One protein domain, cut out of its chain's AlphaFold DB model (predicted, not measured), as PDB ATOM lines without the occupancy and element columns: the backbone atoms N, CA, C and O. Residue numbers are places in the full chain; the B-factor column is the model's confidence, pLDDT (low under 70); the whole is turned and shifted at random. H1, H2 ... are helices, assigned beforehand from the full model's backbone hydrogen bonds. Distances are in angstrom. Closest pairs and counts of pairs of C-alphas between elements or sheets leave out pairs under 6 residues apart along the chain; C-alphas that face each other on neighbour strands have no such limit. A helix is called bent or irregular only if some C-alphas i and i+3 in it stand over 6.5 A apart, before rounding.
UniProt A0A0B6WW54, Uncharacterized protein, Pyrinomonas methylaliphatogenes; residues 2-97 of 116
ATOM      1  N   ALA A   2      26.852 -16.951 -20.659       70.38
ATOM      2  CA  ALA A   2      27.217 -15.787 -21.473       70.38
ATOM      3  C   ALA A   2      26.239 -15.484 -22.627       70.38
ATOM      4  O   ALA A   2      25.836 -14.337 -22.777       70.38
ATOM      5  N   ALA A   3      25.755 -16.499 -23.355       73.25
ATOM      6  CA  ALA A   3      24.820 -16.308 -24.473       73.25
ATOM      7  C   ALA A   3      23.576 -15.457 -24.140       73.25
ATOM      8  O   ALA A   3      23.157 -14.625 -24.938       73.25
ATOM      9  N   ARG A   4      22.989 -15.622 -22.947       78.38
ATOM     10  CA  ARG A   4      21.826 -14.822 -22.516       78.38
ATOM     11  C   ARG A   4      22.208 -13.373 -22.226       78.38
ATOM     12  O   ARG A   4      21.456 -12.473 -22.575       78.38
ATOM     13  N   LEU A   5      23.371 -13.167 -21.607       85.94
ATOM     14  CA  LEU A   5      23.893 -11.841 -21.283       85.94
ATOM     15  C   LEU A   5      24.182 -11.043 -22.558       85.94
ATOM     16  O   LEU A   5      23.781  -9.888 -22.646       85.94
ATOM     17  N   THR A   6      24.797 -11.672 -23.562       85.75
ATOM     18  CA  THR A   6      25.100 -11.026 -24.848       85.75
ATOM     19  C   THR A   6      23.832 -10.581 -25.572       85.75
ATOM     20  O   THR A   6      23.785  -9.463 -26.072       85.75
ATOM     21  N   VAL A   7      22.781 -11.411 -25.584       84.88
ATOM     22  CA  VAL A   7      21.496 -11.046 -26.209       84.88
ATOM     23  C   VAL A   7      20.828  -9.889 -25.466       84.88
ATOM     24  O   VAL A   7      20.373  -8.942 -26.094       84.88
ATOM     25  N   VAL A   8      20.807  -9.920 -24.129       88.12
ATOM     26  CA  VAL A   8      20.244  -8.820 -23.327       88.12
ATOM     27  C   VAL A   8      21.023  -7.520 -23.547       88.12
ATOM     28  O   VAL A   8      20.416  -6.472 -23.738       88.12
ATOM     29  N   PHE A   9      22.354  -7.582 -23.574       90.56
ATOM     30  CA  PHE A   9      23.197  -6.418 -23.833       90.56
ATOM     31  C   PHE A   9      22.978  -5.850 -25.241       90.56
ATOM     32  O   PHE A   9      22.837  -4.640 -25.397       90.56
ATOM     33  N   TYR A  10      22.874  -6.718 -26.252       88.88
ATOM     34  CA  TYR A  10      22.532  -6.320 -27.617       88.88
ATOM     35  C   TYR A  10      21.182  -5.596 -27.682       88.88
ATOM     36  O   TYR A  10      21.093  -4.532 -28.288       88.88
ATOM     37  N   ILE A  11      20.156  -6.124 -27.006       90.25
ATOM     38  CA  ILE A  11      18.829  -5.498 -26.932       90.25
ATOM     39  C   ILE A  11      18.915  -4.110 -26.295       90.25
ATOM     40  O   ILE A  11      18.381  -3.157 -26.854       90.25
ATOM     41  N   ILE A  12      19.596  -3.978 -25.152       92.75
ATOM     42  CA  ILE A  12      19.736  -2.691 -24.453       92.75
ATOM     43  C   ILE A  12      20.455  -1.674 -25.342       92.75
ATOM     44  O   ILE A  12      19.940  -0.578 -25.540       92.75
ATOM     45  N   LEU A  13      21.589  -2.048 -25.943       91.56
ATOM     46  CA  LEU A  13      22.316  -1.169 -26.860       91.56
ATOM     47  C   LEU A  13      21.474  -0.774 -28.074       91.56
ATOM     48  O   LEU A  13      21.486   0.381 -28.487       91.56
ATOM     49  N   SER A  14      20.741  -1.720 -28.655       92.81
ATOM     50  CA  SER A  14      19.875  -1.464 -29.802       92.81
ATOM     51  C   SER A  14      18.730  -0.510 -29.440       92.81
ATOM     52  O   SER A  14      18.424   0.397 -30.216       92.81
ATOM     53  N   LEU A  15      18.169  -0.628 -28.231       92.81
ATOM     54  CA  LEU A  15      17.181   0.312 -27.704       92.81
ATOM     55  C   LEU A  15      17.773   1.702 -27.459       92.81
ATOM     56  O   LEU A  15      17.197   2.679 -27.928       92.81
ATOM     57  N   GLU A  16      18.911   1.807 -26.774       93.50
ATOM     58  CA  GLU A  16      19.561   3.092 -26.482       93.50
ATOM     59  C   GLU A  16      19.984   3.818 -27.759       93.50
ATOM     60  O   GLU A  16      19.646   4.986 -27.953       93.50
ATOM     61  N   VAL A  17      20.673   3.120 -28.666       92.81
ATOM     62  CA  VAL A  17      21.103   3.679 -29.952       92.81
ATOM     63  C   VAL A  17      19.895   3.983 -30.834       92.81
ATOM     64  O   VAL A  17      19.866   5.022 -31.487       92.81
ATOM     65  N   GLY A  18      18.881   3.115 -30.850       92.56
ATOM     66  CA  GLY A  18      17.635   3.339 -31.581       92.56
ATOM     67  C   GLY A  18      16.914   4.602 -31.114       92.56
ATOM     68  O   GLY A  18      16.582   5.453 -31.937       92.56
ATOM     69  N   LEU A  19      16.745   4.774 -29.799       91.94
ATOM     70  CA  LEU A  19      16.183   5.994 -29.220       91.94
ATOM     71  C   LEU A  19      17.048   7.207 -29.553       91.94
ATOM     72  O   LEU A  19      16.521   8.216 -30.011       91.94
ATOM     73  N   ALA A  20      18.363   7.115 -29.360       88.56
ATOM     74  CA  ALA A  20      19.271   8.212 -29.654       88.56
ATOM     75  C   ALA A  20      19.145   8.652 -31.118       88.56
ATOM     76  O   ALA A  20      18.985   9.838 -31.369       88.56
ATOM     77  N   LEU A  21      19.119   7.723 -32.075       89.88
ATOM     78  CA  LEU A  21      18.950   8.027 -33.500       89.88
ATOM     79  C   LEU A  21      17.579   8.627 -33.829       89.88
ATOM     80  O   LEU A  21      17.483   9.480 -34.709       89.88
ATOM     81  N   VAL A  22      16.521   8.212 -33.130       90.38
ATOM     82  CA  VAL A  22      15.185   8.800 -33.297       90.38
ATOM     83  C   VAL A  22      15.111  10.203 -32.701       90.38
ATOM     84  O   VAL A  22      14.460  11.054 -33.288       90.38
ATOM     85  N   PHE A  23      15.760  10.471 -31.567       87.56
ATOM     86  CA  PHE A  23      15.616  11.740 -30.848       87.56
ATOM     87  C   PHE A  23      16.670  12.795 -31.214       87.56
ATOM     88  O   PHE A  23      16.316  13.968 -31.307       87.56
ATOM     89  N   LEU A  24      17.933  12.427 -31.464       84.00
ATOM     90  CA  LEU A  24      19.017  13.385 -31.762       84.00
ATOM     91  C   LEU A  24      18.697  14.367 -32.901       84.00
ATOM     92  O   LEU A  24      19.054  15.535 -32.778       84.00
ATOM     93  N   PRO A  25      18.066  13.944 -34.014       81.44
ATOM     94  CA  PRO A  25      17.802  14.851 -35.128       81.44
ATOM     95  C   PRO A  25      16.756  15.931 -34.818       81.44
ATOM     96  O   PRO A  25      16.672  16.914 -35.556       81.44
ATOM     97  N   TRP A  26      15.950  15.736 -33.770       81.62
ATOM     98  CA  TRP A  26      14.757  16.537 -33.471       81.62
ATOM     99  C   TRP A  26      14.845  17.286 -32.148       81.62
ATOM    100  O   TRP A  26      14.264  18.359 -32.005       81.62
ATOM    101  N   VAL A  27      15.543  16.714 -31.173       77.62
ATOM    102  CA  VAL A  27      15.710  17.302 -29.850       77.62
ATOM    103  C   VAL A  27      17.003  18.101 -29.837       77.62
ATOM    104  O   VAL A  27      18.006  17.688 -30.408       77.62
ATOM    105  N   GLN A  28      16.983  19.237 -29.145       74.31
ATOM    106  CA  GLN A  28      18.164  20.051 -28.860       74.31
ATOM    107  C   GLN A  28      18.590  19.812 -27.404       74.31
ATOM    108  O   GLN A  28      18.241  20.599 -26.520       74.31
ATOM    109  N   PRO A  29      19.264  18.690 -27.092       64.62
ATOM    110  CA  PRO A  29      19.603  18.371 -25.717       64.62
ATOM    111  C   PRO A  29      20.708  19.306 -25.202       64.62
ATOM    112  O   PRO A  29      21.793  19.384 -25.776       64.62
ATOM    113  N   PHE A  30      20.416  20.005 -24.101       58.22
ATOM    114  CA  PHE A  30      21.378  20.631 -23.181       58.22
ATOM    115  C   PHE A  30      22.585  21.334 -23.834       58.22
ATOM    116  O   PHE A  30      23.735  21.051 -23.511       58.22
ATOM    117  N   GLY A  31      22.333  22.277 -24.745       58.22
ATOM    118  CA  GLY A  31      23.385  23.145 -25.288       58.22
ATOM    119  C   GLY A  31      24.255  22.527 -26.389       58.22
ATOM    120  O   GLY A  31      25.186  23.185 -26.843       58.22
ATOM    121  N   LEU A  32      23.934  21.322 -26.879       59.97
ATOM    122  CA  LEU A  32      24.634  20.671 -28.000       59.97
ATOM    123  C   LEU A  32      24.299  21.258 -29.389       59.97
ATOM    124  O   LEU A  32      24.652  20.674 -30.409       59.97
ATOM    125  N   GLY A  33      23.669  22.436 -29.441       62.72
ATOM    126  CA  GLY A  33      23.301  23.102 -30.690       62.72
ATOM    127  C   GLY A  33      22.202  22.369 -31.462       62.72
ATOM    128  O   GLY A  33      21.702  21.320 -31.055       62.72
ATOM    129  N   ASP A  34      21.783  22.952 -32.582       72.56
ATOM    130  CA  ASP A  34      20.882  22.263 -33.506       72.56
ATOM    131  C   ASP A  34      21.647  21.109 -34.184       72.56
ATOM    132  O   ASP A  34      22.839  21.235 -34.452       72.56
ATOM    133  N   TRP A  35      20.992  19.983 -34.488       75.38
ATOM    134  CA  TRP A  35      21.624  18.774 -35.063       75.38
ATOM    135  C   TRP A  35      22.577  19.084 -36.239       75.38
ATOM    136  O   TRP A  35      23.671  18.528 -36.345       75.38
ATOM    137  N   GLY A  36      22.178  20.019 -37.104       71.75
ATOM    138  CA  GLY A  36      22.956  20.461 -38.263       71.75
ATOM    139  C   GLY A  36      23.864  21.673 -38.020       71.75
ATOM    140  O   GLY A  36      24.468  22.171 -38.967       71.75
ATOM    141  N   ASP A  37      23.954  22.180 -36.794       72.44
ATOM    142  CA  ASP A  37      24.693  23.392 -36.429       72.44
ATOM    143  C   ASP A  37      25.741  23.113 -35.345       72.44
ATOM    144  O   ASP A  37      25.747  23.689 -34.260       72.44
ATOM    145  N   ASN A  38      26.630  22.168 -35.657       73.88
ATOM    146  CA  ASN A  38      27.719  21.752 -34.783       73.88
ATOM    147  C   ASN A  38      29.067  22.290 -35.277       73.88
ATOM    148  O   ASN A  38      29.389  22.209 -36.465       73.88
ATOM    149  N   TYR A  39      29.915  22.747 -34.351       74.19
ATOM    150  CA  TYR A  39      31.260  23.251 -34.667       74.19
ATOM    151  C   TYR A  39      32.130  22.194 -35.372       74.19
ATOM    152  O   TYR A  39      32.936  22.516 -36.243       74.19
ATOM    153  N   LEU A  40      31.912  20.910 -35.059       75.25
ATOM    154  CA  LEU A  40      32.556  19.783 -35.739       75.25
ATOM    155  C   LEU A  40      32.131  19.658 -37.206       75.25
ATOM    156  O   LEU A  40      32.973  19.397 -38.062       75.25
ATOM    157  N   LEU A  41      30.846  19.876 -37.511       74.94
ATOM    158  CA  LEU A  41      30.340  19.878 -38.886       74.94
ATOM    159  C   LEU A  41      30.887  21.067 -39.668       74.94
ATOM    160  O   LEU A  41      31.229  20.914 -40.837       74.94
ATOM    161  N   LEU A  42      31.022  22.229 -39.023       76.19
ATOM    162  CA  LEU A  42      31.644  23.406 -39.623       76.19
ATOM    163  C   LEU A  42      33.118  23.147 -39.958       76.19
ATOM    164  O   LEU A  42      33.550  23.401 -41.081       76.19
ATOM    165  N   TYR A  43      33.868  22.577 -39.015       77.81
ATOM    166  CA  TYR A  43      35.270  22.218 -39.211       77.81
ATOM    167  C   TYR A  43      35.444  21.141 -40.292       77.81
ATOM    168  O   TYR A  43      36.308  21.262 -41.159       77.81
ATOM    169  N   ALA A  44      34.591  20.113 -40.300       79.81
ATOM    170  CA  ALA A  44      34.595  19.083 -41.335       79.81
ATOM    171  C   ALA A  44      34.241  19.661 -42.713       79.81
ATOM    172  O   ALA A  44      34.944  19.396 -43.683       79.81
ATOM    173  N   ALA A  45      33.210  20.504 -42.807       81.06
ATOM    174  CA  ALA A  45      32.822  21.169 -44.048       81.06
ATOM    175  C   ALA A  45      33.945  22.061 -44.595       81.06
ATOM    176  O   ALA A  45      34.202  22.047 -45.797       81.06
ATOM    177  N   GLN A  46      34.656  22.784 -43.722       79.12
ATOM    178  CA  GLN A  46      35.830  23.573 -44.105       79.12
ATOM    179  C   GLN A  46      36.983  22.688 -44.586       79.12
ATOM    180  O   GLN A  46      37.574  22.972 -45.624       79.12
ATOM    181  N   LYS A  47      37.273  21.587 -43.881       82.31
ATOM    182  CA  LYS A  47      38.361  20.664 -44.237       82.31
ATOM    183  C   LYS A  47      38.113  19.936 -45.561       82.31
ATOM    184  O   LYS A  47      39.056  19.661 -46.292       82.31
ATOM    185  N   ILE A  48      36.856  19.608 -45.855       80.00
ATOM    186  CA  ILE A  48      36.441  18.871 -47.060       80.00
ATOM    187  C   ILE A  48      36.069  19.853 -48.200       80.00
ATOM    188  O   ILE A  48      35.838  19.442 -49.332       80.00
ATOM    189  N   GLY A  49      36.029  21.167 -47.932       74.62
ATOM    190  CA  GLY A  49      35.684  22.207 -48.911       74.62
ATOM    191  C   GLY A  49      34.205  22.233 -49.324       74.62
ATOM    192  O   GLY A  49      33.835  22.928 -50.265       74.62
ATOM    193  N   LEU A  50      33.344  21.490 -48.627       74.50
ATOM    194  CA  LEU A  50      31.928  21.311 -48.950       74.50
ATOM    195  C   LEU A  50      31.054  22.053 -47.936       74.50
ATOM    196  O   LEU A  50      30.537  21.464 -46.989       74.50
ATOM    197  N   GLN A  51      30.843  23.356 -48.151       73.06
ATOM    198  CA  GLN A  51      29.921  24.148 -47.320       73.06
ATOM    199  C   GLN A  51      28.469  23.641 -47.377       73.06
ATOM    200  O   GLN A  51      27.734  23.761 -46.395       73.06
ATOM    201  N   SER A  52      28.064  23.015 -48.486       77.38
ATOM    202  CA  SER A  52      26.735  22.411 -48.652       77.38
ATOM    203  C   SER A  52      26.508  21.182 -47.767       77.38
ATOM    204  O   SER A  52      25.358  20.835 -47.500       77.38
ATOM    205  N   LEU A  53      27.567  20.552 -47.242       77.12
ATOM    206  CA  LEU A  53      27.463  19.387 -46.357       77.12
ATOM    207  C   LEU A  53      26.608  19.689 -45.121       77.12
ATOM    208  O   LEU A  53      25.797  18.864 -44.701       77.12
ATOM    209  N   ARG A  54      26.736  20.907 -44.583       77.94
ATOM    210  CA  ARG A  54      25.935  21.364 -43.448       77.94
ATOM    211  C   ARG A  54      24.444  21.415 -43.791       77.94
ATOM    212  O   ARG A  54      23.630  20.923 -43.018       77.94
ATOM    213  N   GLN A  55      24.088  21.955 -44.958       78.75
ATOM    214  CA  GLN A  55      22.695  22.025 -45.418       78.75
ATOM    215  C   GLN A  55      22.111  20.638 -45.698       78.75
ATOM    216  O   GLN A  55      20.950  20.391 -45.384       78.75
ATOM    217  N   VAL A  56      22.913  19.718 -46.237       82.50
ATOM    218  CA  VAL A  56      22.483  18.335 -46.476       82.50
ATOM    219  C   VAL A  56      22.208  17.624 -45.153       82.50
ATOM    220  O   VAL A  56      21.144  17.034 -44.998       82.50
ATOM    221  N   ILE A  57      23.101  17.724 -44.168       81.62
ATOM    222  CA  ILE A  57      22.929  17.070 -42.858       81.62
ATOM    223  C   ILE A  57      21.790  17.703 -42.046       81.62
ATOM    224  O   ILE A  57      21.068  16.995 -41.342       81.62
ATOM    225  N   ALA A  58      21.595  19.016 -42.181       81.69
ATOM    226  CA  ALA A  58      20.465  19.733 -41.595       81.69
ATOM    227  C   ALA A  58      19.134  19.479 -42.326       81.69
ATOM    228  O   ALA A  58      18.077  19.858 -41.821       81.69
ATOM    229  N   SER A  59      19.155  18.854 -43.510       83.94
ATOM    230  CA  SER A  59      17.945  18.631 -44.299       83.94
ATOM    231  C   SER A  59      16.998  17.636 -43.624       83.94
ATOM    232  O   SER A  59      17.412  16.662 -42.989       83.94
ATOM    233  N   GLY A  60      15.693  17.840 -43.829       84.19
ATOM    234  CA  GLY A  60      14.661  16.923 -43.341       84.19
ATOM    235  C   GLY A  60      14.815  15.493 -43.875       84.19
ATOM    236  O   GLY A  60      14.446  14.549 -43.185       84.19
ATOM    237  N   TRP A  61      15.430  15.318 -45.050       88.00
ATOM    238  CA  TRP A  61      15.729  14.003 -45.622       88.00
ATOM    239  C   TRP A  61      16.743  13.224 -44.788       88.00
ATOM    240  O   TRP A  61      16.502  12.061 -44.472       88.00
ATOM    241  N   VAL A  62      17.850  13.859 -44.385       89.19
ATOM    242  CA  VAL A  62      18.857  13.205 -43.537       89.19
ATOM    243  C   VAL A  62      18.296  12.951 -42.145       89.19
ATOM    244  O   VAL A  62      18.445  11.844 -41.632       89.19
ATOM    245  N   ARG A  63      17.573  13.915 -41.559       88.88
ATOM    246  CA  ARG A  63      16.887  13.710 -40.271       88.88
ATOM    247  C   ARG A  63      15.920  12.524 -40.332       88.88
ATOM    248  O   ARG A  63      15.938  11.673 -39.443       88.88
ATOM    249  N   GLY A  64      15.136  12.423 -41.405       90.25
ATOM    250  CA  GLY A  64      14.224  11.307 -41.655       90.25
ATOM    251  C   GLY A  64      14.948   9.972 -41.840       90.25
ATOM    252  O   GLY A  64      14.552   8.986 -41.230       90.25
ATOM    253  N   ALA A  65      16.042   9.940 -42.606       92.62
ATOM    254  CA  ALA A  65      16.850   8.735 -42.796       92.62
ATOM    255  C   ALA A  65      17.467   8.239 -41.477       92.62
ATOM    256  O   ALA A  65      17.374   7.055 -41.159       92.62
ATOM    257  N   VAL A  66      18.032   9.146 -40.674       91.75
ATOM    258  CA  VAL A  66      18.607   8.836 -39.353       91.75
ATOM    259  C   VAL A  66      17.527   8.328 -38.395       91.75
ATOM    260  O   VAL A  66      17.718   7.312 -37.730       91.75
ATOM    261  N   THR A  67      16.351   8.960 -38.402       93.06
ATOM    262  CA  THR A  67      15.197   8.512 -37.606       93.06
ATOM    263  C   THR A  67      14.713   7.132 -38.054       93.06
ATOM    264  O   THR A  67      14.448   6.272 -37.220       93.06
ATOM    265  N   GLY A  68      14.636   6.886 -39.365       93.94
ATOM    266  CA  GLY A  68      14.250   5.595 -39.932       93.94
ATOM    267  C   GLY A  68      15.210   4.472 -39.537       93.94
ATOM    268  O   GLY A  68      14.760   3.390 -39.163       93.94
ATOM    269  N   LEU A  69      16.520   4.744 -39.529       94.81
ATOM    270  CA  LEU A  69      17.528   3.821 -38.994       94.81
ATOM    271  C   LEU A  69      17.316   3.551 -37.500       94.81
ATOM    272  O   LEU A  69      17.404   2.402 -37.069       94.81
ATOM    273  N   GLY A  70      16.991   4.581 -36.719       93.81
ATOM    274  CA  GLY A  70      16.655   4.432 -35.305       93.81
ATOM    275  C   GLY A  70      15.429   3.544 -35.079       93.81
ATOM    276  O   GLY A  70      15.492   2.609 -34.284       93.81
ATOM    277  N   ILE A  71      14.347   3.763 -35.833       95.12
ATOM    278  CA  ILE A  71      13.133   2.931 -35.789       95.12
ATOM    279  C   ILE A  71      13.453   1.484 -36.162       95.12
ATOM    280  O   ILE A  71      13.015   0.572 -35.466       95.12
ATOM    281  N   LEU A  72      14.233   1.252 -37.222       94.81
ATOM    282  CA  LEU A  72      14.643  -0.098 -37.612       94.81
ATOM    283  C   LEU A  72      15.400  -0.802 -36.478       94.81
ATOM    284  O   LEU A  72      15.144  -1.972 -36.208       94.81
ATOM    285  N   ASN A  73      16.290  -0.084 -35.790       94.56
ATOM    286  CA  ASN A  73      17.029  -0.620 -34.652       94.56
ATOM    287  C   ASN A  73      16.079  -0.998 -33.503       94.56
ATOM    288  O   ASN A  73      16.129  -2.116 -33.003       94.56
ATOM    289  N   LEU A  74      15.124  -0.124 -33.168       92.69
ATOM    290  CA  LEU A  74      14.089  -0.423 -32.175       92.69
ATOM    291  C   LEU A  74      13.268  -1.659 -32.565       92.69
ATOM    292  O   LEU A  74      13.037  -2.527 -31.728       92.69
ATOM    293  N   LEU A  75      12.859  -1.776 -33.832       93.50
ATOM    294  CA  LEU A  75      12.124  -2.941 -34.330       93.50
ATOM    295  C   LEU A  75      12.935  -4.235 -34.193       93.50
ATOM    296  O   LEU A  75      12.371  -5.246 -33.778       93.50
ATOM    297  N   MET A  76      14.240  -4.206 -34.489       91.25
ATOM    298  CA  MET A  76      15.124  -5.353 -34.259       91.25
ATOM    299  C   MET A  76      15.188  -5.720 -32.775       91.25
ATOM    300  O   MET A  76      14.988  -6.884 -32.438       91.25
ATOM    301  N   ALA A  77      15.366  -4.744 -31.881       89.94
ATOM    302  CA  ALA A  77      15.354  -4.990 -30.440       89.94
ATOM    303  C   ALA A  77      14.033  -5.619 -29.969       89.94
ATOM    304  O   ALA A  77      14.043  -6.614 -29.243       89.94
ATOM    305  N   PHE A  78      12.887  -5.087 -30.410       90.88
ATOM    306  CA  PHE A  78      11.576  -5.654 -30.087       90.88
ATOM    307  C   PHE A  78      11.430  -7.080 -30.618       90.88
ATOM    308  O   PHE A  78      10.971  -7.960 -29.889       90.88
ATOM    309  N   TRP A  79      11.856  -7.335 -31.855       89.75
ATOM    310  CA  TRP A  79      11.843  -8.674 -32.440       89.75
ATOM    311  C   TRP A  79      12.679  -9.664 -31.623       89.75
ATOM    312  O   TRP A  79      12.228 -10.772 -31.329       89.75
ATOM    313  N   GLU A  80      13.873  -9.253 -31.206       87.88
ATOM    314  CA  GLU A  80      14.775 -10.046 -30.372       87.88
ATOM    315  C   GLU A  80      14.142 -10.376 -29.008       87.88
ATOM    316  O   GLU A  80      14.267 -11.502 -28.526       87.88
ATOM    317  N   ILE A  81      13.397  -9.438 -28.408       86.44
ATOM    318  CA  ILE A  81      12.651  -9.653 -27.154       86.44
ATOM    319  C   ILE A  81      11.558 -10.718 -27.341       86.44
ATOM    320  O   ILE A  81      11.455 -11.641 -26.528       86.44
ATOM    321  N   PHE A  82      10.763 -10.641 -28.415       86.06
ATOM    322  CA  PHE A  82       9.713 -11.632 -28.694       86.06
ATOM    323  C   PHE A  82      10.289 -13.020 -29.013       86.06
ATOM    324  O   PHE A  82       9.766 -14.040 -28.550       86.06
ATOM    325  N   ASN A  83      11.402 -13.073 -29.745       85.12
ATOM    326  CA  ASN A  83      12.024 -14.317 -30.198       85.12
ATOM    327  C   ASN A  83      13.158 -14.813 -29.287       85.12
ATOM    328  O   ASN A  83      13.816 -15.808 -29.608       85.12
ATOM    329  N   PHE A  84      13.332 -14.200 -28.113       77.81
ATOM    330  CA  PHE A  84      14.448 -14.414 -27.187       77.81
ATOM    331  C   PHE A  84      14.745 -15.894 -26.903       77.81
ATOM    332  O   PHE A  84      15.894 -16.338 -26.920       77.81
ATOM    333  N   LYS A  85      13.697 -16.706 -26.703       74.75
ATOM    334  CA  LYS A  85      13.833 -18.149 -26.426       74.75
ATOM    335  C   LYS A  85      14.515 -18.912 -27.566       74.75
ATOM    336  O   LYS A  85      15.200 -19.899 -27.302       74.75
ATOM    337  N   ARG A  86      14.316 -18.493 -28.818       77.06
ATOM    338  CA  ARG A  86      14.895 -19.135 -30.003       77.06
ATOM    339  C   ARG A  86      16.337 -18.679 -30.221       77.06
ATOM    340  O   ARG A  86      17.188 -19.541 -30.419       77.06
ATOM    341  N   THR A  87      16.620 -17.380 -30.091       76.19
ATOM    342  CA  THR A  87      17.986 -16.833 -30.205       76.19
ATOM    343  C   THR A  87      18.925 -17.463 -29.176       76.19
ATOM    344  O   THR A  87      19.992 -17.961 -29.528       76.19
ATOM    345  N   VAL A  88      18.506 -17.542 -27.909       75.88
ATOM    346  CA  VAL A  88      19.332 -18.136 -26.843       75.88
ATOM    347  C   VAL A  88      19.628 -19.612 -27.113       75.88
ATOM    348  O   VAL A  88      20.758 -20.044 -26.906       75.88
ATOM    349  N   ARG A  89      18.647 -20.384 -27.601       79.31
ATOM    350  CA  ARG A  89      18.853 -21.802 -27.943       79.31
ATOM    351  C   ARG A  89      19.873 -21.988 -29.066       79.31
ATOM    352  O   ARG A  89      20.684 -22.900 -28.980       79.31
ATOM    353  N   LEU A  90      19.847 -21.131 -30.090       77.19
ATOM    354  CA  LEU A  90      20.806 -21.187 -31.198       77.19
ATOM    355  C   LEU A  90      22.234 -20.891 -30.724       77.19
ATOM    356  O   LEU A  90      23.158 -21.618 -31.075       77.19
ATOM    357  N   LEU A  91      22.407 -19.876 -29.876       76.62
ATOM    358  CA  LEU A  91      23.719 -19.529 -29.322       76.62
ATOM    359  C   LEU A  91      24.261 -20.616 -28.384       76.62
ATOM    360  O   LEU A  91      25.445 -20.933 -28.441       76.62
ATOM    361  N   GLN A  92      23.399 -21.228 -27.566       79.25
ATOM    362  CA  GLN A  92      23.782 -22.355 -26.707       79.25
ATOM    363  C   GLN A  92      24.200 -23.585 -27.522       79.25
ATOM    364  O   GLN A  92      25.229 -24.187 -27.227       79.25
ATOM    365  N   ALA A  93      23.455 -23.924 -28.580       78.12
ATOM    366  CA  ALA A  93      23.802 -25.039 -29.461       78.12
ATOM    367  C   ALA A  93      25.154 -24.830 -30.167       78.12
ATOM    368  O   ALA A  93      25.900 -25.787 -30.372       78.12
ATOM    369  N   GLN A  94      25.494 -23.583 -30.511       75.94
ATOM    370  CA  GLN A  94      26.779 -23.246 -31.119       75.94
ATOM    371  C   GLN A  94      27.942 -23.283 -30.113       75.94
ATOM    372  O   GLN A  94      29.001 -23.809 -30.454       75.94
ATOM    373  N   GLU A  95      27.746 -22.793 -28.880       75.56
ATOM    374  CA  GLU A  95      28.725 -22.940 -27.786       75.56
ATOM    375  C   GLU A  95      29.034 -24.422 -27.517       75.56
ATOM    376  O   GLU A  95      30.202 -24.799 -27.441       75.56
ATOM    377  N   GLU A  96      28.014 -25.281 -27.442       75.19
ATOM    378  CA  GLU A  96      28.198 -26.724 -27.240       75.19
ATOM    379  C   GLU A  96      28.947 -27.391 -28.400       75.19
ATOM    380  O   GLU A  96      29.795 -28.249 -28.169       75.19
ATOM    381  N   HIS A  97      28.681 -26.994 -29.647       68.94
ATOM    382  CA  HIS A  97      29.381 -27.534 -30.816       68.94
ATOM    383  C   HIS A  97      30.869 -27.156 -30.856       68.94
ATOM    384  O   HIS A  97      31.680 -27.955 -31.317       68.94
TER     385      HIS A  97
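This is residues 2 to 97 of the 116 residues of an uncharacterized protein of Pyrinomonas methylaliphatogenes (UniProt A0A0B6WW54). Two long helical pieces, H1 and H4a, run side by side in opposite ways as the middle of a long model, and both of its ends turn off to the same side, as in a wide, shallow U. At one end H4 bends into the arm H4b; at the other end sits a small helical hairpin of H2 and H3, reached from H1 by a long loop, residues 24 to 38. The printed part has 96 residues with four named helices, in the order H1, H2, H3, H4, and no named strand; the class is all helix. It is only just loose, close to extended, with a radius of gyration of the C-alphas of 18.5 A and spans of 54 by 24 by 24 A.

H1, residues 2 to 23, begins at C-alpha 2 (27.217, -15.787, -21.473) and is 31.3 A long from first to last C-alpha. H2 holds residues 39 to 48 and spans 14.1 A, from C-alpha 39 at (31.260, 23.251, -34.667). H3, residues 52 to 58, spans 9.8 A. H4, residues 60 to 97, was assigned as one helix by its hydrogen bonds, but it is bent: C-alphas 82 and 85 are 8.0 A apart. Its arm H4a, residues 60 to 82, is 32.5 A long; its arm H4b, residues 85 to 97, is 18.7 A long and ends at C-alpha 97 (29.381, -27.534, -30.816).

H1 and H4a touch at a shallow tilt of 27 degrees, opposite ways, and their closest C-alphas, those of Gly 18 and Gly 70, are 4.0 A apart. H4a and H4b are about perpendicular, at 74 degrees. H1 touches H4b with residues 3 to 7 alone, at a steep tilt of 47 degrees; the closest C-alphas, those of Ala 3 and Leu 91, are 5.9 A apart. H3 is close to H4a but not clearly touching it, with the closest C-alphas, those of Val 56 and Val 62, 6.9 A apart. H2 and H3 form a hairpin and touch at a shallow tilt of 33 degrees, only just short of steep; their closest C-alphas, those of Ala 45 and Leu 53, are 6.1 A apart. H2 is apart from H1 and from both arms of H4. In H1, H2, H3, H4a and H4b every O i to N i+4 pair is within hydrogen-bond range.

The two C-alphas farthest apart, those of Gln 51 and Glu 96, are 54.7 A apart. The printed part has no cut. The link from H1 to H2 is long, with 15 residues, while those from H2 to H3 and from H3 to H4 are tight. The mean pLDDT of the printed part is 82.2, and the residues under 70 are 29 to 33 and 97.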